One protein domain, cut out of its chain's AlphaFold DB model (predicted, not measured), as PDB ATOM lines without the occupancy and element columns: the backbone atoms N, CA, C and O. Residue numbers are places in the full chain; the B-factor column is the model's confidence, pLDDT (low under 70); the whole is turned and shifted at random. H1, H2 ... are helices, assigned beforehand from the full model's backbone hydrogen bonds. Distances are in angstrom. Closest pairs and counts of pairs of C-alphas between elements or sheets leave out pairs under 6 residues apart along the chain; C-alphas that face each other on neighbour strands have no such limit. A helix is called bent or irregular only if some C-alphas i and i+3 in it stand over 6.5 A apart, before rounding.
ATOM      1  N   ASP A  14     179.065 173.029 122.948       95.62
ATOM      2  CA  ASP A  14     178.058 172.493 123.866       95.62
ATOM      3  C   ASP A  14     177.973 170.966 123.738       95.62
ATOM      4  O   ASP A  14     177.866 170.265 124.739       95.62
ATOM      5  N   CYS A  15     178.197 170.419 122.536       96.25
ATOM      6  CA  CYS A  15     178.456 168.989 122.339       96.25
ATOM      7  C   CYS A  15     179.688 168.538 123.138       96.25
ATOM      8  O   CYS A  15     179.661 167.495 123.788       96.25
ATOM      9  N   ALA A  16     180.772 169.322 123.103       97.19
ATOM     10  CA  ALA A  16     181.988 169.026 123.859       97.19
ATOM     11  C   ALA A  16     181.743 169.055 125.372       97.19
ATOM     12  O   ALA A  16     182.210 168.171 126.087       97.19
ATOM     13  N   ALA A  17     181.010 170.064 125.846       98.50
ATOM     14  CA  ALA A  17     180.645 170.218 127.245       98.50
ATOM     15  C   ALA A  17     179.743 169.068 127.711       98.50
ATOM     16  O   ALA A  17     180.011 168.475 128.754       98.50
ATOM     17  N   LEU A  18     178.756 168.657 126.906       98.69
ATOM     18  CA  LEU A  18     177.917 167.506 127.233       98.69
ATOM     19  C   LEU A  18     178.750 166.223 127.338       98.69
ATOM     20  O   LEU A  18     178.647 165.521 128.342       98.69
ATOM     21  N   VAL A  19     179.614 165.938 126.356       98.50
ATOM     22  CA  VAL A  19     180.487 164.751 126.391       98.50
ATOM     23  C   VAL A  19     181.426 164.795 127.595       98.50
ATOM     24  O   VAL A  19     181.522 163.804 128.312       98.50
ATOM     25  N   LYS A  20     182.050 165.946 127.880       98.81
ATOM     26  CA  LYS A  20     182.870 166.139 129.085       98.81
ATOM     27  C   LYS A  20     182.066 165.845 130.351       98.81
ATOM     28  O   LYS A  20     182.560 165.124 131.211       98.81
ATOM     29  N   SER A  21     180.834 166.352 130.450       98.88
ATOM     30  CA  SER A  21     179.975 166.118 131.614       98.88
ATOM     31  C   SER A  21     179.660 164.636 131.812       98.88
ATOM     32  O   SER A  21     179.757 164.127 132.924       98.88
ATOM     33  N   ARG A  22     179.353 163.929 130.717       98.81
ATOM     34  CA  ARG A  22     179.036 162.501 130.713       98.81
ATOM     35  C   ARG A  22     180.244 161.665 131.114       98.81
ATOM     36  O   ARG A  22     180.110 160.799 131.969       98.81
ATOM     37  N   THR A  23     181.404 161.919 130.507       98.81
ATOM     38  CA  THR A  23     182.645 161.195 130.808       98.81
ATOM     39  C   THR A  23     183.069 161.434 132.249       98.81
ATOM     40  O   THR A  23     183.286 160.473 132.972       98.81
ATOM     41  N   ALA A  24     183.101 162.688 132.705       98.94
ATOM     42  CA  ALA A  24     183.496 163.002 134.073       98.94
ATOM     43  C   ALA A  24     182.526 162.401 135.110       98.94
ATOM     44  O   ALA A  24     182.967 161.832 136.102       98.94
ATOM     45  N   LEU A  25     181.209 162.435 134.861       98.94
ATOM     46  CA  LEU A  25     180.239 161.757 135.728       98.94
ATOM     47  C   LEU A  25     180.449 160.236 135.731       98.94
ATOM     48  O   LEU A  25     180.328 159.603 136.782       98.94
ATOM     49  N   PHE A  26     180.743 159.649 134.567       98.81
ATOM     50  CA  PHE A  26     181.014 158.220 134.447       98.81
ATOM     51  C   PHE A  26     182.226 157.814 135.283       98.81
ATOM     52  O   PHE A  26     182.061 156.955 136.143       98.81
ATOM     53  N   GLU A  27     183.377 158.463 135.091       98.50
ATOM     54  CA  GLU A  27     184.608 158.155 135.835       98.50
ATOM     55  C   GLU A  27     184.414 158.347 137.341       98.50
ATOM     56  O   GLU A  27     184.607 157.410 138.111       98.50
ATOM     57  N   ALA A  28     183.884 159.502 137.763       98.81
ATOM     58  CA  ALA A  28     183.647 159.782 139.176       98.81
ATOM     59  C   ALA A  28     182.774 158.725 139.863       98.81
ATOM     60  O   ALA A  28     183.066 158.277 140.971       98.81
ATOM     61  N   THR A  29     181.654 158.354 139.236       98.81
ATOM     62  CA  THR A  29     180.731 157.382 139.838       98.81
ATOM     63  C   THR A  29     181.270 155.962 139.740       98.81
ATOM     64  O   THR A  29     181.114 155.209 140.699       98.81
ATOM     65  N   TRP A  30     181.969 155.616 138.655       98.81
ATOM     66  CA  TRP A  30     182.670 154.343 138.538       98.81
ATOM     67  C   TRP A  30     183.679 154.176 139.673       98.81
ATOM     68  O   TRP A  30     183.560 153.236 140.454       98.81
ATOM     69  N   GLU A  31     184.614 155.113 139.820       98.44
ATOM     70  CA  GLU A  31     185.622 155.100 140.881       98.44
ATOM     71  C   GLU A  31     184.978 155.064 142.265       98.44
ATOM     72  O   GLU A  31     185.356 154.239 143.093       98.44
ATOM     73  N   LYS A  32     183.944 155.882 142.506       98.62
ATOM     74  CA  LYS A  32     183.230 155.919 143.788       98.62
ATOM     75  C   LYS A  32     182.629 154.567 144.170       98.62
ATOM     76  O   LYS A  32     182.784 154.138 145.314       98.62
ATOM     77  N   TYR A  33     181.937 153.897 143.250       98.62
ATOM     78  CA  TYR A  33     181.214 152.655 143.557       98.62
ATOM     79  C   TYR A  33     182.052 151.386 143.394       98.62
ATOM     80  O   TYR A  33     181.764 150.369 144.033       98.62
ATOM     81  N   HIS A  34     183.103 151.435 142.580       98.44
ATOM     82  CA  HIS A  34     184.060 150.343 142.403       98.44
ATOM     83  C   HIS A  34     185.318 150.497 143.268       98.44
ATOM     84  O   HIS A  34     186.180 149.614 143.220       98.44
ATOM     85  N   LYS A  35     185.429 151.552 144.092       97.06
ATOM     86  CA  LYS A  35     186.523 151.751 145.057       97.06
ATOM     87  C   LYS A  35     186.782 150.475 145.858       97.06
ATOM     88  O   LYS A  35     185.868 149.889 146.437       97.06
ATOM     89  N   GLY A  36     188.044 150.045 145.889       95.25
ATOM     90  CA  GLY A  36     188.456 148.822 146.587       95.25
ATOM     91  C   GLY A  36     188.100 147.516 145.864       95.25
ATOM     92  O   GLY A  36     188.102 146.464 146.495       95.25
ATOM     93  N   SER A  37     187.796 147.558 144.566       96.62
ATOM     94  CA  SER A  37     187.646 146.374 143.710       96.62
ATOM     95  C   SER A  37     188.744 146.307 142.646       96.62
ATOM     96  O   SER A  37     189.429 147.295 142.394       96.62
ATOM     97  N   ALA A  38     188.855 145.175 141.951       96.25
ATOM     98  CA  ALA A  38     189.781 144.997 140.831       96.25
ATOM     99  C   ALA A  38     189.547 145.965 139.649       96.25
ATOM    100  O   ALA A  38     190.399 146.076 138.768       96.25
ATOM    101  N   PHE A  39     188.397 146.646 139.605       96.62
ATOM    102  CA  PHE A  39     188.020 147.580 138.539       96.62
ATOM    103  C   PHE A  39     188.546 149.004 138.740       96.62
ATOM    104  O   PHE A  39     188.306 149.858 137.887       96.62
ATOM    105  N   VAL A  40     189.235 149.264 139.851       96.44
ATOM    106  CA  VAL A  40     189.858 150.554 140.156       96.44
ATOM    107  C   VAL A  40     191.334 150.315 140.477       96.44
ATOM    108  O   VAL A  40     191.638 149.372 141.219       96.44
ATOM    109  N   PRO A  41     192.262 151.131 139.942       94.06
ATOM    110  CA  PRO A  41     193.678 150.990 140.242       94.06
ATOM    111  C   PRO A  41     193.974 150.920 141.747       94.06
ATOM    112  O   PRO A  41     193.355 151.603 142.558       94.06
ATOM    113  N   GLY A  42     194.900 150.040 142.133       89.94
ATOM    114  CA  GLY A  42     195.250 149.776 143.536       89.94
ATOM    115  C   GLY A  42     194.260 148.899 144.320       89.94
ATOM    116  O   GLY A  42     194.566 148.509 145.446       89.94
ATOM    117  N   GLY A  43     193.099 148.546 143.762       93.50
ATOM    118  CA  GLY A  43     192.165 147.622 144.405       93.50
ATOM    119  C   GLY A  43     192.631 146.153 144.371       93.50
ATOM    120  O   GLY A  43     193.385 145.759 143.476       93.50
ATOM    121  N   PRO A  44     192.181 145.300 145.314       94.19
ATOM    122  CA  PRO A  44     192.503 143.873 145.314       94.19
ATOM    123  C   PRO A  44     192.110 143.192 143.998       94.19
ATOM    124  O   PRO A  44     190.972 143.312 143.545       94.19
ATOM    125  N   GLY A  45     193.055 142.466 143.396       92.81
ATOM    126  CA  GLY A  45     192.855 141.773 142.121       92.81
ATOM    127  C   GLY A  45     192.945 142.667 140.882       92.81
ATOM    128  O   GLY A  45     192.700 142.176 139.783       92.81
ATOM    129  N   TRP A  46     193.295 143.954 141.022       94.56
ATOM    130  CA  TRP A  46     193.539 144.829 139.876       94.56
ATOM    131  C   TRP A  46     194.731 144.316 139.048       94.56
ATOM    132  O   TRP A  46     195.854 144.285 139.562       94.56
ATOM    133  N   PRO A  47     194.543 143.951 137.764       92.44
ATOM    134  CA  PRO A  47     195.610 143.322 136.988       92.44
ATOM    135  C   PRO A  47     196.790 144.253 136.679       92.44
ATOM    136  O   PRO A  47     197.877 143.775 136.384       92.44
ATOM    137  N   GLY A  48     196.615 145.576 136.787       92.06
ATOM    138  CA  GLY A  48     197.712 146.532 136.615       92.06
ATOM    139  C   GLY A  48     198.783 146.457 137.706       92.06
ATOM    140  O   GLY A  48     199.915 146.865 137.465       92.06
ATOM    141  N   ALA A  49     198.473 145.872 138.869       91.44
ATOM    142  CA  ALA A  49     199.425 145.723 139.970       91.44
ATOM    143  C   ALA A  49     200.622 144.814 139.629       91.44
ATOM    144  O   ALA A  49     201.655 144.906 140.286       91.44
ATOM    145  N   SER A  50     200.498 143.940 138.622       89.50
ATOM    146  CA  SER A  50     201.592 143.077 138.159       89.50
ATOM    147  C   SER A  50     202.451 143.705 137.058       89.50
ATOM    148  O   SER A  50     203.396 143.069 136.593       89.50
ATOM    149  N   MET A  51     202.141 144.930 136.619       90.69
ATOM    150  CA  MET A  51     202.876 145.584 135.540       90.69
ATOM    151  C   MET A  51     204.027 146.424 136.086       90.69
ATOM    152  O   MET A  51     203.812 147.386 136.822       90.69
ATOM    153  N   ASP A  52     205.248 146.137 135.633       90.31
ATOM    154  CA  ASP A  52     206.458 146.837 136.087       90.31
ATOM    155  C   ASP A  52     206.396 148.363 135.903       90.31
ATOM    156  O   ASP A  52     206.924 149.105 136.730       90.31
ATOM    157  N   TYR A  53     205.731 148.858 134.851       90.56
ATOM    158  CA  TYR A  53     205.581 150.299 134.598       90.56
ATOM    159  C   TYR A  53     204.533 150.986 135.491       90.56
ATOM    160  O   TYR A  53     204.430 152.210 135.464       90.56
ATOM    161  N   LEU A  54     203.767 150.221 136.278       92.50
ATOM    162  CA  LEU A  54     202.799 150.719 137.263       92.50
ATOM    163  C   LEU A  54     203.243 150.461 138.708       92.50
ATOM    164  O   LEU A  54     202.511 150.813 139.628       92.50
ATOM    165  N   LYS A  55     204.433 149.894 138.939       90.00
ATOM    166  CA  LYS A  55     204.918 149.569 140.295       90.00
ATOM    167  C   LYS A  55     204.989 150.785 141.233       90.00
ATOM    168  O   LYS A  55     204.806 150.639 142.434       90.00
ATOM    169  N   ASP A  56     205.234 151.967 140.664       90.06
ATOM    170  CA  ASP A  56     205.330 153.245 141.377       90.06
ATOM    171  C   ASP A  56     204.058 154.105 141.192       90.06
ATOM    172  O   ASP A  56     204.014 155.265 141.607       90.06
ATOM    173  N   PHE A  57     203.016 153.564 140.543       89.94
ATOM    174  CA  PHE A  57     201.754 154.269 140.333       89.94
ATOM    175  C   PHE A  57     201.006 154.411 141.660       89.94
ATOM    176  O   PHE A  57     200.692 153.433 142.337       89.94
ATOM    177  N   SER A  58     200.677 155.649 142.012       87.81
ATOM    178  CA  SER A  58     199.778 155.966 143.115       87.81
ATOM    179  C   SER A  58     198.922 157.164 142.732       87.81
ATOM    180  O   SER A  58     199.357 158.039 141.982       87.81
ATOM    181  N   PHE A  59     197.696 157.187 143.234       92.62
ATOM    182  CA  PHE A  59     196.770 158.295 143.054       92.62
ATOM    183  C   PHE A  59     195.844 158.381 144.269       92.62
ATOM    184  O   PHE A  59     195.628 157.392 144.976       92.62
ATOM    185  N   ASP A  60     195.325 159.577 144.528       96.19
ATOM    186  CA  ASP A  60     194.319 159.808 145.559       96.19
ATOM    187  C   ASP A  60     192.934 159.721 144.920       96.19
ATOM    188  O   ASP A  60     192.460 160.668 144.288       96.19
ATOM    189  N   ILE A  61     192.292 158.569 145.094       96.69
ATOM    190  CA  ILE A  61     190.967 158.305 144.534       96.69
ATOM    191  C   ILE A  61     189.901 159.281 145.050       96.69
ATOM    192  O   ILE A  61     188.996 159.643 144.305       96.69
ATOM    193  N   ASP A  62     189.983 159.752 146.298       97.56
ATOM    194  CA  ASP A  62     188.974 160.676 146.826       97.56
ATOM    195  C   ASP A  62     189.143 162.075 146.214       97.56
ATOM    196  O   ASP A  62     188.154 162.754 145.914       97.56
ATOM    197  N   ALA A  63     190.388 162.490 145.961       98.25
ATOM    198  CA  ALA A  63     190.679 163.709 145.212       98.25
ATOM    199  C   ALA A  63     190.259 163.604 143.734       98.25
ATOM    200  O   ALA A  63     189.720 164.572 143.192       98.25
ATOM    201  N   GLU A  64     190.461 162.449 143.096       98.00
ATOM    202  CA  GLU A  64     190.096 162.205 141.695       98.00
ATOM    203  C   GLU A  64     188.574 162.173 141.486       98.00
ATOM    204  O   GLU A  64     188.055 162.939 140.666       98.00
ATOM    205  N   ILE A  65     187.837 161.432 142.325       98.75
ATOM    206  CA  ILE A  65     186.364 161.439 142.341       98.75
ATOM    207  C   ILE A  65     185.852 162.877 142.480       98.75
ATOM    208  O   ILE A  65     184.985 163.315 141.720       98.75
ATOM    209  N   LYS A  66     186.397 163.644 143.434       98.81
ATOM    210  CA  LYS A  66     186.010 165.045 143.645       98.81
ATOM    211  C   LYS A  66     186.281 165.902 142.406       98.81
ATOM    212  O   LYS A  66     185.424 166.701 142.024       98.81
ATOM    213  N   TYR A  67     187.452 165.750 141.792       98.75
ATOM    214  CA  TYR A  67     187.820 166.466 140.575       98.75
ATOM    215  C   TYR A  67     186.834 166.172 139.442       98.75
ATOM    216  O   TYR A  67     186.269 167.104 138.864       98.75
ATOM    217  N   PHE A  68     186.558 164.900 139.158       98.88
ATOM    218  CA  PHE A  68     185.652 164.524 138.081       98.88
ATOM    219  C   PHE A  68     184.203 164.950 138.344       98.88
ATOM    220  O   PHE A  68     183.548 165.440 137.425       98.88
ATOM    221  N   LEU A  69     183.708 164.886 139.584       98.94
ATOM    222  CA  LEU A  69     182.381 165.424 139.909       98.94
ATOM    223  C   LEU A  69     182.304 166.935 139.668       98.94
ATOM    224  O   LEU A  69     181.334 167.409 139.081       98.94
ATOM    225  N   GLN A  70     183.341 167.688 140.042       98.88
ATOM    226  CA  GLN A  70     183.409 169.122 139.763       98.88
ATOM    227  C   GLN A  70     183.410 169.398 138.250       98.88
ATOM    228  O   GLN A  70     182.661 170.250 137.772       98.88
ATOM    229  N   GLN A  71     184.187 168.629 137.475       98.88
ATOM    230  CA  GLN A  71     184.209 168.736 136.014       98.88
ATOM    231  C   GLN A  71     182.863 168.372 135.375       98.88
ATOM    232  O   GLN A  71     182.479 168.989 134.377       98.88
ATOM    233  N   ALA A  72     182.145 167.400 135.941       98.94
ATOM    234  CA  ALA A  72     180.815 167.015 135.493       98.94
ATOM    235  C   ALA A  72     179.792 168.132 135.731       98.94
ATOM    236  O   ALA A  72     179.068 168.484 134.801       98.94
ATOM    237  N   ILE A  73     179.782 168.720 136.933       98.94
ATOM    238  CA  ILE A  73     178.905 169.843 137.302       98.94
ATOM    239  C   ILE A  73     179.145 171.031 136.368       98.94
ATOM    240  O   ILE A  73     178.210 171.481 135.713       98.94
ATOM    241  N   GLU A  74     180.390 171.506 136.260       98.81
ATOM    242  CA  GLU A  74     180.744 172.677 135.444       98.81
ATOM    243  C   GLU A  74     180.354 172.495 133.974       98.81
ATOM    244  O   GLU A  74     179.763 173.385 133.363       98.81
ATOM    245  N   ALA A  75     180.669 171.334 133.395       98.88
ATOM    246  CA  ALA A  75     180.410 171.073 131.985       98.88
ATOM    247  C   ALA A  75     178.919 170.851 131.689       98.88
ATOM    248  O   ALA A  75     178.427 171.303 130.654       98.88
ATOM    249  N   ALA A  76     178.190 170.193 132.595       98.88
ATOM    250  CA  ALA A  76     176.746 170.031 132.478       98.88
ATOM    251  C   ALA A  76     176.024 171.382 132.560       98.88
ATOM    252  O   ALA A  76     175.114 171.644 131.777       98.88
ATOM    253  N   ASP A  77     176.455 172.262 133.466       98.75
ATOM    254  CA  ASP A  77     175.807 173.553 133.695       98.75
ATOM    255  C   ASP A  77     175.905 174.479 132.472       98.75
ATOM    256  O   ASP A  77     174.940 175.165 132.148       98.75
ATOM    257  N   ILE A  78     177.018 174.434 131.723       98.38
ATOM    258  CA  ILE A  78     177.170 175.164 130.446       98.38
ATOM    259  C   ILE A  78     176.016 174.835 129.490       98.38
ATOM    260  O   ILE A  78     175.390 175.735 128.932       98.38
ATOM    261  N   VAL A  79     175.727 173.545 129.316       98.56
ATOM    262  CA  VAL A  79     174.690 173.071 128.392       98.56
ATOM    263  C   VAL A  79     173.298 173.332 128.958       98.56
ATOM    264  O   VAL A  79     172.427 173.824 128.247       98.56
ATOM    265  N   ALA A  80     173.088 173.029 130.240       98.56
ATOM    266  CA  ALA A  80     171.780 173.128 130.879       98.56
ATOM    267  C   ALA A  80     171.292 174.580 131.049       98.56
ATOM    268  O   ALA A  80     170.088 174.830 131.080       98.56
ATOM    269  N   GLN A  81     172.204 175.552 131.135       97.81
ATOM    270  CA  GLN A  81     171.851 176.975 131.098       97.81
ATOM    271  C   GLN A  81     171.671 177.508 129.673       97.81
ATOM    272  O   GLN A  81     170.927 178.471 129.487       97.81
ATOM    273  N   GLY A  82     172.367 176.921 128.696       96.50
ATOM    274  CA  GLY A  82     172.382 177.386 127.308       96.50
ATOM    275  C   GLY A  82     171.191 176.934 126.465       96.50
ATOM    276  O   GLY A  82     170.897 177.591 125.472       96.50
ATOM    277  N   HIS A  83     170.508 175.856 126.861       97.31
ATOM    278  CA  HIS A  83     169.446 175.228 126.073       97.31
ATOM    279  C   HIS A  83     168.220 174.905 126.918       97.31
ATOM    280  O   HIS A  83     168.333 174.366 128.016       97.31
ATOM    281  N   SER A  84     167.039 175.192 126.381       96.69
ATOM    282  CA  SER A  84     165.751 174.894 127.003       96.69
ATOM    283  C   SER A  84     165.216 173.531 126.570       96.69
ATOM    284  O   SER A  84     165.427 173.080 125.444       96.69
ATOM    285  N   LEU A  85     164.464 172.881 127.460       98.25
ATOM    286  CA  LEU A  85     163.763 171.642 127.128       98.25
ATOM    287  C   LEU A  85     162.642 171.910 126.121       98.25
ATOM    288  O   LEU A  85     161.915 172.900 126.226       98.25
ATOM    289  N   TYR A 257     174.094 167.145 135.853       98.94
ATOM    290  CA  TYR A 257     174.284 168.154 136.895       98.94
ATOM    291  C   TYR A 257     173.679 167.701 138.227       98.94
ATOM    292  O   TYR A 257     174.370 167.722 139.241       98.94
ATOM    293  N   ILE A 258     172.405 167.284 138.229       98.94
ATOM    294  CA  ILE A 258     171.697 166.891 139.460       98.94
ATOM    295  C   ILE A 258     172.436 165.748 140.163       98.94
ATOM    296  O   ILE A 258     172.658 165.806 141.374       98.94
ATOM    297  N   GLU A 259     172.835 164.727 139.403       98.94
ATOM    298  CA  GLU A 259     173.554 163.582 139.949       98.94
ATOM    299  C   GLU A 259     174.952 163.972 140.434       98.94
ATOM    300  O   GLU A 259     175.267 163.740 141.598       98.94
ATOM    301  N   ALA A 260     175.763 164.629 139.599       98.94
ATOM    302  CA  ALA A 260     177.123 165.009 139.972       98.94
ATOM    303  C   ALA A 260     177.151 165.932 141.201       98.94
ATOM    304  O   ALA A 260     177.979 165.754 142.096       98.94
ATOM    305  N   TYR A 261     176.213 166.881 141.284       98.94
ATOM    306  CA  TYR A 261     176.094 167.781 142.427       98.94
ATOM    307  C   TYR A 261     175.755 167.020 143.709       98.94
ATOM    308  O   TYR A 261     176.389 167.251 144.741       98.94
ATOM    309  N   TYR A 262     174.780 166.108 143.657       98.94
ATOM    310  CA  TYR A 262     174.404 165.310 144.821       98.94
ATOM    311  C   TYR A 262     175.531 164.363 145.253       98.94
ATOM    312  O   TYR A 262     175.829 164.267 146.442       98.94
ATOM    313  N   GLU A 263     176.195 163.701 144.305       98.81
ATOM    314  CA  GLU A 263     177.306 162.788 144.588       98.81
ATOM    315  C   GLU A 263     178.506 163.495 145.234       98.81
ATOM    316  O   GLU A 263     179.199 162.873 146.046       98.81
ATOM    317  N   LEU A 264     178.731 164.774 144.895       98.81
ATOM    318  CA  LEU A 264     179.806 165.609 145.436       98.81
ATOM    319  C   LEU A 264     179.476 166.165 146.822       98.81
ATOM    320  O   LEU A 264     180.326 166.163 147.708       98.81
ATOM    321  N   ASN A 265     178.254 166.671 147.000       98.62
ATOM    322  CA  ASN A 265     177.889 167.473 148.171       98.62
ATOM    323  C   ASN A 265     177.064 166.706 149.215       98.62
ATOM    324  O   ASN A 265     176.892 167.186 150.335       98.62
ATOM    325  N   GLY A 266     176.498 165.551 148.857       98.19
ATOM    326  CA  GLY A 266     175.575 164.787 149.705       98.19
ATOM    327  C   GLY A 266     174.208 165.454 149.916       98.19
ATOM    328  O   GLY A 266     173.405 164.976 150.716       98.19
ATOM    329  N   ASN A 267     173.928 166.557 149.217       98.06
ATOM    330  CA  ASN A 267     172.672 167.298 149.269       98.06
ATOM    331  C   ASN A 267     172.300 167.853 147.886       98.06
ATOM    332  O   ASN A 267     173.100 167.833 146.951       98.06
ATOM    333  N   LEU A 268     171.061 168.324 147.756       98.06
ATOM    334  CA  LEU A 268     170.596 169.042 146.573       98.06
ATOM    335  C   LEU A 268     170.797 170.546 146.796       98.06
ATOM    336  O   LEU A 268     170.332 171.090 147.794       98.06
ATOM    337  N   GLY A 269     171.468 171.209 145.858       97.75
ATOM    338  CA  GLY A 269     171.752 172.642 145.890       97.75
ATOM    339  C   GLY A 269     172.020 173.183 144.486       97.75
ATOM    340  O   GLY A 269     171.668 172.537 143.500       97.75
ATOM    341  N   GLY A 270     172.622 174.372 144.385       97.62
ATOM    342  CA  GLY A 270     172.920 174.997 143.090       97.62
ATOM    343  C   GLY A 270     171.690 175.052 142.173       97.62
ATOM    344  O   GLY A 270     170.612 175.473 142.593       97.62
ATOM    345  N   ASN A 271     171.839 174.575 140.935       98.75
ATOM    346  CA  ASN A 271     170.760 174.521 139.942       98.75
ATOM    347  C   ASN A 271     169.916 173.226 139.981       98.75
ATOM    348  O   ASN A 271     169.060 173.048 139.112       98.75
ATOM    349  N   CYS A 272     170.095 172.332 140.967       98.88
ATOM    350  CA  CYS A 272     169.354 171.063 141.022       98.88
ATOM    351  C   CYS A 272     167.832 171.267 141.011       98.88
ATOM    352  O   CYS A 272     167.138 170.609 140.237       98.88
ATOM    353  N   ASP A 273     167.316 172.199 141.821       98.75
ATOM    354  CA  ASP A 273     165.877 172.492 141.891       98.75
ATOM    355  C   ASP A 273     165.340 172.992 140.541       98.75
ATOM    356  O   ASP A 273     164.353 172.469 140.025       98.75
ATOM    357  N   LYS A 274     166.048 173.941 139.911       98.75
ATOM    358  CA  LYS A 274     165.702 174.489 138.592       98.75
ATOM    359  C   LYS A 274     165.606 173.385 137.536       98.75
ATOM    360  O   LYS A 274     164.612 173.309 136.813       98.75
ATOM    361  N   TYR A 275     166.626 172.534 137.440       98.88
ATOM    362  CA  TYR A 275     166.697 171.503 136.407       98.88
ATOM    363  C   TYR A 275     165.698 170.373 136.632       98.88
ATOM    364  O   TYR A 275     165.035 169.949 135.683       98.88
ATOM    365  N   TRP A 276     165.508 169.939 137.877       98.75
ATOM    366  CA  TRP A 276     164.534 168.894 138.182       98.75
ATOM    367  C   TRP A 276     163.101 169.377 137.928       98.75
ATOM    368  O   TRP A 276     162.307 168.682 137.288       98.75
ATOM    369  N   LYS A 277     162.771 170.608 138.345       98.75
ATOM    370  CA  LYS A 277     161.457 171.206 138.074       98.75
ATOM    371  C   LYS A 277     161.200 171.382 136.582       98.75
ATOM    372  O   LYS A 277     160.080 171.127 136.149       98.75
ATOM    373  N   ALA A 278     162.204 171.763 135.791       98.75
ATOM    374  CA  ALA A 278     162.056 171.895 134.341       98.75
ATOM    375  C   ALA A 278     161.687 170.559 133.671       98.75
ATOM    376  O   ALA A 278     160.721 170.506 132.907       98.75
ATOM    377  N   LEU A 279     162.392 169.472 134.015       98.69
ATOM    378  CA  LEU A 279     162.104 168.119 133.514       98.69
ATOM    379  C   LEU A 279     160.656 167.699 133.814       98.69
ATOM    380  O   LEU A 279     159.936 167.237 132.927       98.69
ATOM    381  N   ARG A 280     160.210 167.917 135.058       98.50
ATOM    382  CA  ARG A 280     158.869 167.530 135.523       98.50
ATOM    383  C   ARG A 280     157.754 168.423 134.995       98.50
ATOM    384  O   ARG A 280     156.690 167.912 134.657       98.50
ATOM    385  N   THR A 281     158.011 169.724 134.857       98.12
ATOM    386  CA  THR A 281     157.071 170.671 134.234       98.12
ATOM    387  C   THR A 281     156.766 170.232 132.810       98.12
ATOM    388  O   THR A 281     155.602 170.105 132.442       98.12
ATOM    389  N   ARG A 282     157.804 169.910 132.024       97.56
ATOM    390  CA  ARG A 282     157.634 169.399 130.658       97.56
ATOM    391  C   ARG A 282     156.858 168.084 130.634       97.56
ATOM    392  O   ARG A 282     156.030 167.881 129.756       97.56
ATOM    393  N   ALA A 283     157.100 167.200 131.601       97.00
ATOM    394  CA  ALA A 283     156.389 165.927 131.724       97.00
ATOM    395  C   ALA A 283     154.922 166.059 132.195       97.00
ATOM    396  O   ALA A 283     154.234 165.045 132.278       97.00
ATOM    397  N   GLY A 284     154.439 167.269 132.513       95.88
ATOM    398  CA  GLY A 284     153.082 167.480 133.028       95.88
ATOM    399  C   GLY A 284     152.873 166.899 134.429       95.88
ATOM    400  O   GLY A 284     151.772 166.475 134.765       95.88
ATOM    401  N   MET A 285     153.936 166.838 135.232       95.31
ATOM    402  CA  MET A 285     153.932 166.244 136.568       95.31
ATOM    403  C   MET A 285     154.045 167.289 137.675       95.31
ATOM    404  O   MET A 285     154.537 168.398 137.461       95.31
ATOM    405  N   SER A 286     153.705 166.890 138.904       97.56
ATOM    406  CA  SER A 286     154.077 167.640 140.105       97.56
ATOM    407  C   SER A 286     155.582 167.926 140.141       97.56
ATOM    408  O   SER A 286     156.418 167.016 140.141       97.56
ATOM    409  N   THR A 287     155.928 169.208 140.231       98.25
ATOM    410  CA  THR A 287     157.312 169.688 140.297       98.25
ATOM    411  C   THR A 287     157.947 169.521 141.680       98.25
ATOM    412  O   THR A 287     159.148 169.731 141.826       98.25
ATOM    413  N   ASP A 288     157.167 169.145 142.698       98.06
ATOM    414  CA  ASP A 288     157.671 168.861 144.044       98.06
ATOM    415  C   ASP A 288     158.300 167.459 144.093       98.06
ATOM    416  O   ASP A 288     157.653 166.451 144.387       98.06
ATOM    417  N   TYR A 289     159.591 167.381 143.771       98.25
ATOM    418  CA  TYR A 289     160.363 166.141 143.873       98.25
ATOM    419  C   TYR A 289     160.637 165.720 145.317       98.25
ATOM    420  O   TYR A 289     160.855 164.531 145.562       98.25
ATOM    421  N   GLN A 290     160.559 166.639 146.286       98.31
ATOM    422  CA  GLN A 290     160.721 166.297 147.695       98.31
ATOM    423  C   GLN A 290     159.538 165.462 148.186       98.31
ATOM    424  O   GLN A 290     159.741 164.481 148.902       98.31
ATOM    425  N   LYS A 291     158.318 165.769 147.724       98.19
ATOM    426  CA  LYS A 291     157.141 164.913 147.938       98.19
ATOM    427  C   LYS A 291     157.403 163.480 147.478       98.19
ATOM    428  O   LYS A 291     157.065 162.542 148.196       98.19
ATOM    429  N   THR A 292     158.044 163.296 146.325       98.62
ATOM    430  CA  THR A 292     158.401 161.962 145.839       98.62
ATOM    431  C   THR A 292     159.417 161.267 146.745       98.62
ATOM    432  O   THR A 292     159.207 160.119 147.133       98.62
ATOM    433  N   ILE A 293     160.499 161.963 147.105       98.75
ATOM    434  CA  ILE A 293     161.571 161.428 147.960       98.75
ATOM    435  C   ILE A 293     161.010 160.984 149.315       98.75
ATOM    436  O   ILE A 293     161.293 159.871 149.755       98.75
ATOM    437  N   ASN A 294     160.168 161.814 149.932       98.75
ATOM    438  CA  ASN A 294     159.574 161.561 151.247       98.75
ATOM    439  C   ASN A 294     158.615 160.364 151.264       98.75
ATOM    440  O   ASN A 294     158.397 159.779 152.320       98.75
ATOM    441  N   ASN A 295     158.033 160.012 150.114       98.75
ATOM    442  CA  ASN A 295     157.064 158.919 149.983       98.75
ATOM    443  C   ASN A 295     157.631 157.703 149.238       98.75
ATOM    444  O   ASN A 295     156.887 156.789 148.889       98.75
ATOM    445  N   THR A 296     158.939 157.688 148.976       98.81
ATOM    446  CA  THR A 296     159.616 156.521 148.412       98.81
ATOM    447  C   THR A 296     159.985 155.560 149.535       98.81
ATOM    448  O   THR A 296     160.747 155.913 150.432       98.81
ATOM    449  N   ASP A 297     159.504 154.325 149.450       98.50
ATOM    450  CA  ASP A 297     159.963 153.219 150.285       98.50
ATOM    451  C   ASP A 297     160.979 152.405 149.487       98.50
ATOM    452  O   ASP A 297     160.615 151.632 148.599       98.50
ATOM    453  N   ILE A 298     162.265 152.569 149.808       98.25
ATOM    454  CA  ILE A 298     163.341 151.910 149.062       98.25
ATOM    455  C   ILE A 298     163.185 150.382 149.048       98.25
ATOM    456  O   ILE A 298     163.540 149.737 148.064       98.25
ATOM    457  N   SER A 299     162.577 149.783 150.078       97.94
ATOM    458  CA  SER A 299     162.383 148.333 150.148       97.94
ATOM    459  C   SER A 299     161.409 147.794 149.091       97.94
ATOM    460  O   SER A 299     161.442 146.597 148.795       97.94
ATOM    461  N   LYS A 300     160.589 148.669 148.489       97.88
ATOM    462  CA  LYS A 300     159.672 148.358 147.381       97.88
ATOM    463  C   LYS A 300     160.302 148.554 146.000       97.88
ATOM    464  O   LYS A 300     159.765 148.058 145.019       97.88
ATOM    465  N   GLU A 301     161.476 149.179 145.920       97.81
ATOM    466  CA  GLU A 301     162.149 149.522 144.656       97.81
ATOM    467  C   GLU A 301     163.157 148.456 144.189       97.81
ATOM    468  O   GLU A 301     163.939 148.677 143.264       97.81
ATOM    469  N   LYS A 302     163.148 147.267 144.803       95.44
ATOM    470  CA  LYS A 302     164.130 146.189 144.562       95.44
ATOM    471  C   LYS A 302     164.180 145.707 143.111       95.44
ATOM    472  O   LYS A 302     165.213 145.223 142.650       95.44
ATOM    473  N   GLN A 303     163.070 145.823 142.385       93.75
ATOM    474  CA  GLN A 303     163.011 145.434 140.976       93.75
ATOM    475  C   GLN A 303     163.702 146.453 140.055       93.75
ATOM    476  O   GLN A 303     164.043 146.123 138.915       93.75
ATOM    477  N   ASP A 304     163.925 147.688 140.509       97.00
ATOM    478  CA  ASP A 304     164.784 148.654 139.836       97.00
ATOM    479  C   ASP A 304     166.225 148.452 140.309       97.00
ATOM    480  O   ASP A 304     166.611 148.878 141.397       97.00
ATOM    481  N   TRP A 305     167.056 147.846 139.464       97.62
ATOM    482  CA  TRP A 305     168.472 147.630 139.772       97.62
ATOM    483  C   TRP A 305     169.235 148.925 140.079       97.62
ATOM    484  O   TRP A 305     170.157 148.906 140.880       97.62
ATOM    485  N   GLY A 306     168.806 150.068 139.538       97.75
ATOM    486  CA  GLY A 306     169.374 151.380 139.849       97.75
ATOM    487  C   GLY A 306     169.171 151.823 141.302       97.75
ATOM    488  O   GLY A 306     169.824 152.777 141.720       97.75
ATOM    489  N   SER A 307     168.331 151.128 142.081       98.44
ATOM    490  CA  SER A 307     168.222 151.302 143.535       98.44
ATOM    491  C   SER A 307     169.409 150.733 144.312       98.44
ATOM    492  O   SER A 307     169.489 150.966 145.514       98.44
ATOM    493  N   TYR A 308     170.345 150.043 143.651       98.69
ATOM    494  CA  TYR A 308     171.501 149.418 144.284       98.69
ATOM    495  C   TYR A 308     172.828 150.067 143.894       98.69
ATOM    496  O   TYR A 308     172.987 150.623 142.807       98.69
ATOM    497  N   SER A 309     173.805 149.925 144.783       98.62
ATOM    498  CA  SER A 309     175.233 150.058 144.502       98.62
ATOM    499  C   SER A 309     175.994 149.052 145.366       98.62
ATOM    500  O   SER A 309     175.733 148.947 146.563       98.62
ATOM    501  N   ALA A 310     176.902 148.281 144.760       96.62
ATOM    502  CA  ALA A 310     177.701 147.252 145.438       96.62
ATOM    503  C   ALA A 310     176.855 146.263 146.278       96.62
ATOM    504  O   ALA A 310     177.209 145.901 147.400       96.62
ATOM    505  N   GLY A 311     175.695 145.858 145.749       96.62
ATOM    506  CA  GLY A 311     174.791 144.903 146.397       96.62
ATOM    507  C   GLY A 311     173.927 145.472 147.530       96.62
ATOM    508  O   GLY A 311     173.180 144.715 148.143       96.62
ATOM    509  N   GLN A 312     173.986 146.780 147.801       97.88
ATOM    510  CA  GLN A 312     173.198 147.447 148.846       97.88
ATOM    511  C   GLN A 312     172.243 148.477 148.248       97.88
ATOM    512  O   GLN A 312     172.602 149.162 147.290       97.88
ATOM    513  N   GLN A 313     171.039 148.603 148.814       98.44
ATOM    514  CA  GLN A 313     170.109 149.648 148.391       98.44
ATOM    515  C   GLN A 313     170.591 151.027 148.854       98.44
ATOM    516  O   GLN A 313     171.059 151.193 149.981       98.44
ATOM    517  N   ILE A 314     170.481 152.017 147.973       98.69
ATOM    518  CA  ILE A 314     170.901 153.401 148.220       98.69
ATOM    519  C   ILE A 314     169.795 154.208 148.912       98.69
ATOM    520  O   ILE A 314     168.654 153.768 149.016       98.69
ATOM    521  N   ASN A 315     170.108 155.419 149.374       98.69
ATOM    522  CA  ASN A 315     169.094 156.280 149.982       98.69
ATOM    523  C   ASN A 315     168.039 156.753 148.960       98.69
ATOM    524  O   ASN A 315     168.277 156.790 147.749       98.69
ATOM    525  N   THR A 316     166.873 157.162 149.462       98.75
ATOM    526  CA  THR A 316     165.735 157.555 148.624       98.75
ATOM    527  C   THR A 316     166.050 158.754 147.733       98.75
ATOM    528  O   THR A 316     165.657 158.739 146.572       98.75
ATOM    529  N   THR A 317     166.794 159.760 148.200       98.88
ATOM    530  CA  THR A 317     167.167 160.924 147.377       98.88
ATOM    531  C   THR A 317     167.944 160.503 146.136       98.88
ATOM    532  O   THR A 317     167.531 160.823 145.020       98.88
ATOM    533  N   LEU A 318     169.019 159.727 146.305       98.88
ATOM    534  CA  LEU A 318     169.825 159.265 145.178       98.88
ATOM    535  C   LEU A 318     169.026 158.354 144.242       98.88
ATOM    536  O   LEU A 318     169.097 158.511 143.024       98.88
ATOM    537  N   TYR A 319     168.223 157.440 144.789       98.88
ATOM    538  CA  TYR A 319     167.356 156.600 143.966       98.88
ATOM    539  C   TYR A 319     166.408 157.434 143.099       98.88
ATOM    540  O   TYR A 319     166.273 157.171 141.907       98.88
ATOM    541  N   ASN A 320     165.805 158.485 143.656       98.88
ATOM    542  CA  ASN A 320     164.901 159.355 142.913       98.88
ATOM    543  C   ASN A 320     165.618 160.144 141.797       98.88
ATOM    544  O   ASN A 320     165.022 160.331 140.737       98.88
ATOM    545  N   ILE A 321     166.893 160.526 141.975       98.94
ATOM    546  CA  ILE A 321     167.732 161.105 140.903       98.94
ATOM    547  C   ILE A 321     167.938 160.077 139.781       98.94
ATOM    548  O   ILE A 321     167.687 160.356 138.606       98.94
ATOM    549  N   ARG A 322     168.338 158.849 140.141       98.88
ATOM    550  CA  ARG A 322     168.556 157.753 139.185       98.88
ATOM    551  C   ARG A 322     167.269 157.338 138.468       98.88
ATOM    552  O   ARG A 322     167.316 156.982 137.289       98.88
ATOM    553  N   ARG A 323     166.119 157.405 139.147       98.88
ATOM    554  CA  ARG A 323     164.797 157.136 138.565       98.88
ATOM    555  C   ARG A 323     164.394 158.231 137.584       98.88
ATOM    556  O   ARG A 323     163.970 157.902 136.483       98.88
ATOM    557  N   GLU A 324     164.589 159.508 137.919       98.88
ATOM    558  CA  GLU A 324     164.340 160.612 136.978       98.88
ATOM    559  C   GLU A 324     165.185 160.435 135.706       98.88
ATOM    560  O   GLU A 324     164.654 160.505 134.599       98.88
ATOM    561  N   ARG A 325     166.466 160.062 135.858       98.88
ATOM    562  CA  ARG A 325     167.356 159.724 134.737       98.88
ATOM    563  C   ARG A 325     166.848 158.538 133.911       98.88
ATOM    564  O   ARG A 325     166.827 158.612 132.684       98.88
ATOM    565  N   ARG A 326     166.420 157.453 134.569       98.56
ATOM    566  CA  ARG A 326     165.869 156.246 133.924       98.56
ATOM    567  C   ARG A 326     164.654 156.568 133.055       98.56
ATOM    568  O   ARG A 326     164.553 156.045 131.949       98.56
ATOM    569  N   ILE A 327     163.741 157.381 133.578       98.62
ATOM    570  CA  ILE A 327     162.474 157.725 132.928       98.62
ATOM    571  C   ILE A 327     162.711 158.684 131.770       98.62
ATOM    572  O   ILE A 327     162.236 158.455 130.661       98.62
ATOM    573  N   GLU A 328     163.499 159.727 132.005       98.75
ATOM    574  CA  GLU A 328     163.780 160.743 131.004       98.75
ATOM    575  C   GLU A 328     164.524 160.173 129.787       98.75
ATOM    576  O   GLU A 328     164.164 160.501 128.655       98.75
ATOM    577  N   LEU A 329     165.515 159.299 130.017       98.50
ATOM    578  CA  LEU A 329     166.399 158.720 128.993       98.50
ATOM    579  C   LEU A 329     165.989 157.304 128.548       98.50
ATOM    580  O   LEU A 329     166.794 156.552 127.984       98.50
ATOM    581  N   VAL A 330     164.745 156.895 128.816       97.56
ATOM    582  CA  VAL A 330     164.255 155.562 128.444       97.56
ATOM    583  C   VAL A 330     164.401 155.323 126.933       97.56
ATOM    584  O   VAL A 330     164.071 156.186 126.118       97.56
ATOM    585  N   SER A 331     164.902 154.143 126.554       95.44
ATOM    586  CA  SER A 331     165.179 153.739 125.161       95.44
ATOM    587  C   SER A 331     166.200 154.602 124.403       95.44
ATOM    588  O   SER A 331     166.216 154.584 123.178       95.44
ATOM    589  N   GLU A 332     167.092 155.312 125.103       97.00
ATOM    590  CA  GLU A 332     168.158 156.123 124.480       97.00
ATOM    591  C   GLU A 332     169.573 155.538 124.666       97.00
ATOM    592  O   GLU A 332     170.570 156.188 124.377       97.00
ATOM    593  N   GLY A 333     169.687 154.296 125.155       95.69
ATOM    594  CA  GLY A 333     170.967 153.572 125.226       95.69
ATOM    595  C   GLY A 333     171.827 153.826 126.474       95.69
ATOM    596  O   GLY A 333     172.909 153.259 126.587       95.69
ATOM    597  N   PHE A 334     171.353 154.607 127.449       97.94
ATOM    598  CA  PHE A 334     172.135 154.954 128.649       97.94
ATOM    599  C   PHE A 334     172.108 153.899 129.760       97.94
ATOM    600  O   PHE A 334     173.065 153.759 130.521       97.94
ATOM    601  N   ARG A 335     171.020 153.127 129.859       97.81
ATOM    602  CA  ARG A 335     170.696 152.379 131.081       97.81
ATOM    603  C   ARG A 335     171.764 151.370 131.511       97.81
ATOM    604  O   ARG A 335     172.032 151.257 132.700       97.81
ATOM    605  N   MET A 336     172.370 150.637 130.578       97.88
ATOM    606  CA  MET A 336     173.415 149.663 130.923       97.88
ATOM    607  C   MET A 336     174.692 150.356 131.421       97.88
ATOM    608  O   MET A 336     175.292 149.900 132.389       97.88
ATOM    609  N   ALA A 337     175.085 151.471 130.798       98.25
ATOM    610  CA  ALA A 337     176.234 152.259 131.239       98.25
ATOM    611  C   ALA A 337     176.002 152.844 132.640       98.25
ATOM    612  O   ALA A 337     176.888 152.759 133.487       98.25
ATOM    613  N   ASP A 338     174.790 153.343 132.907       98.88
ATOM    614  CA  ASP A 338     174.385 153.818 134.232       98.88
ATOM    615  C   ASP A 338     174.462 152.708 135.292       98.88
ATOM    616  O   ASP A 338     175.093 152.877 136.331       98.88
ATOM    617  N   LEU A 339     173.903 151.528 135.012       98.69
ATOM    618  CA  LEU A 339     173.960 150.397 135.943       98.69
ATOM    619  C   LEU A 339     175.398 149.935 136.223       98.69
ATOM    620  O   LEU A 339     175.721 149.562 137.351       98.69
ATOM    621  N   LYS A 340     176.273 149.983 135.213       98.75
ATOM    622  CA  LYS A 340     177.681 149.606 135.353       98.75
ATOM    623  C   LYS A 340     178.476 150.594 136.208       98.75
ATOM    624  O   LYS A 340     179.121 150.158 137.161       98.75
ATOM    625  N   ARG A 341     178.395 151.902 135.925       98.75
ATOM    626  CA  ARG A 341     179.098 152.934 136.714       98.75
ATOM    627  C   ARG A 341     178.580 153.033 138.146       98.75
ATOM    628  O   ARG A 341     179.346 153.316 139.051       98.75
ATOM    629  N   TRP A 342     177.310 152.705 138.381       98.88
ATOM    630  CA  TRP A 342     176.738 152.628 139.728       98.88
ATOM    631  C   TRP A 342     177.076 151.347 140.496       98.88
ATOM    632  O   TRP A 342     176.672 151.226 141.657       98.88
ATOM    633  N   ARG A 343     177.750 150.374 139.865       98.56
ATOM    634  CA  ARG A 343     177.931 149.011 140.394       98.56
ATOM    635  C   ARG A 343     176.604 148.403 140.869       98.56
ATOM    636  O   ARG A 343     176.474 147.854 141.962       98.56
TER     637      ARG A 343
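This is residues 14 to 85 and 257 to 343 of the 473 residues of the protein "SusD_RagB domain-containing protein" of Bacteroides massiliensis B84634 = Timone 84634 = DSM 17679 = JCM 13223 (UniProt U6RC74). Two long helices, H1 and H3, lie side by side and run opposite ways; H4 packs on H3, and a cluster of shorter helices, H5, H6 and H7, extends from H4 away from this pair. H8 packs on the last part of H1, while a loop-rich arm holding the tiny H2 reaches out to the other end of the longest axis. The printed part has 159 residues with eight named helices, H1 to H8 in order along the chain, and no named strand; the class is all helix. The whole is compact, with a radius of gyration of the C-alphas of 16.9 A, and only just elongated, spanning 57 by 38 by 29 A.

H1, residues 14 to 34, begins at C-alpha 14 (178.058, 172.493, 123.866) and is 29.5 A long. H2 is residues 47 to 50, neither bent nor irregular, but only just: C-alphas 47 and 50 are 6.1 A apart. H3, residues 61 to 82, is 31.7 A long and begins at C-alpha 61 (190.967, 158.305, 144.534). H4 is residues 257 to 265, 11.9 A; H5 is residues 272 to 282, 15.7 A; H6 is residues 289 to 294, 8.7 A. H7, residues 316 to 328, measures 18.0 A. H8, residues 335 to 341, measures 10.1 A and ends at C-alpha 341 (179.098, 152.934, 136.714).

H1 and H3 touch at a shallow tilt of 30 degrees, opposite ways; their closest C-alphas, of Ser 21 and Ala 72, are 4.1 A apart. H4, the hub, touches H3 at 32 degrees, Ile 73 to Tyr 257 being the closest C-alphas at 4.9 A. H4 and H5 form a helical hairpin, closest at the C-alphas of Ile 258 and Cys 272, 5.0 A. H7 touches H4 with residues 318 to 322 alone, the C-alphas of Glu 259 and Ile 321 coming closest at 6.4 A. H6 and H7 form another helical hairpin, closest at the C-alphas of Ile 293 and Thr 317, 5.6 A. H1 touches H8 with residues 26 to 34 alone, at a steep tilt of 55 degrees; the closest C-alphas, of Trp 30 and Arg 341, are 4.3 A apart. H2 touches no helix. Every O i to N i+4 pair is within hydrogen-bond range in H1, H4, H5, H6, H7 and H8, and 17 of 18 in H3; H2 is too short for such a pair.

The farthest C-alphas, of Asp 52 and Gly 284, are 57.3 A apart. Residues 86 to 256 are not printed, and C-alphas 85 and 257 are 14.8 A apart across the cut. The links H1 to H2 and H6 to H7 are long; in the latter, residues 308 to 309 pair antiparallel with 312 to 313. The mean pLDDT of the printed part is 97.3, and no printed residue is under 70.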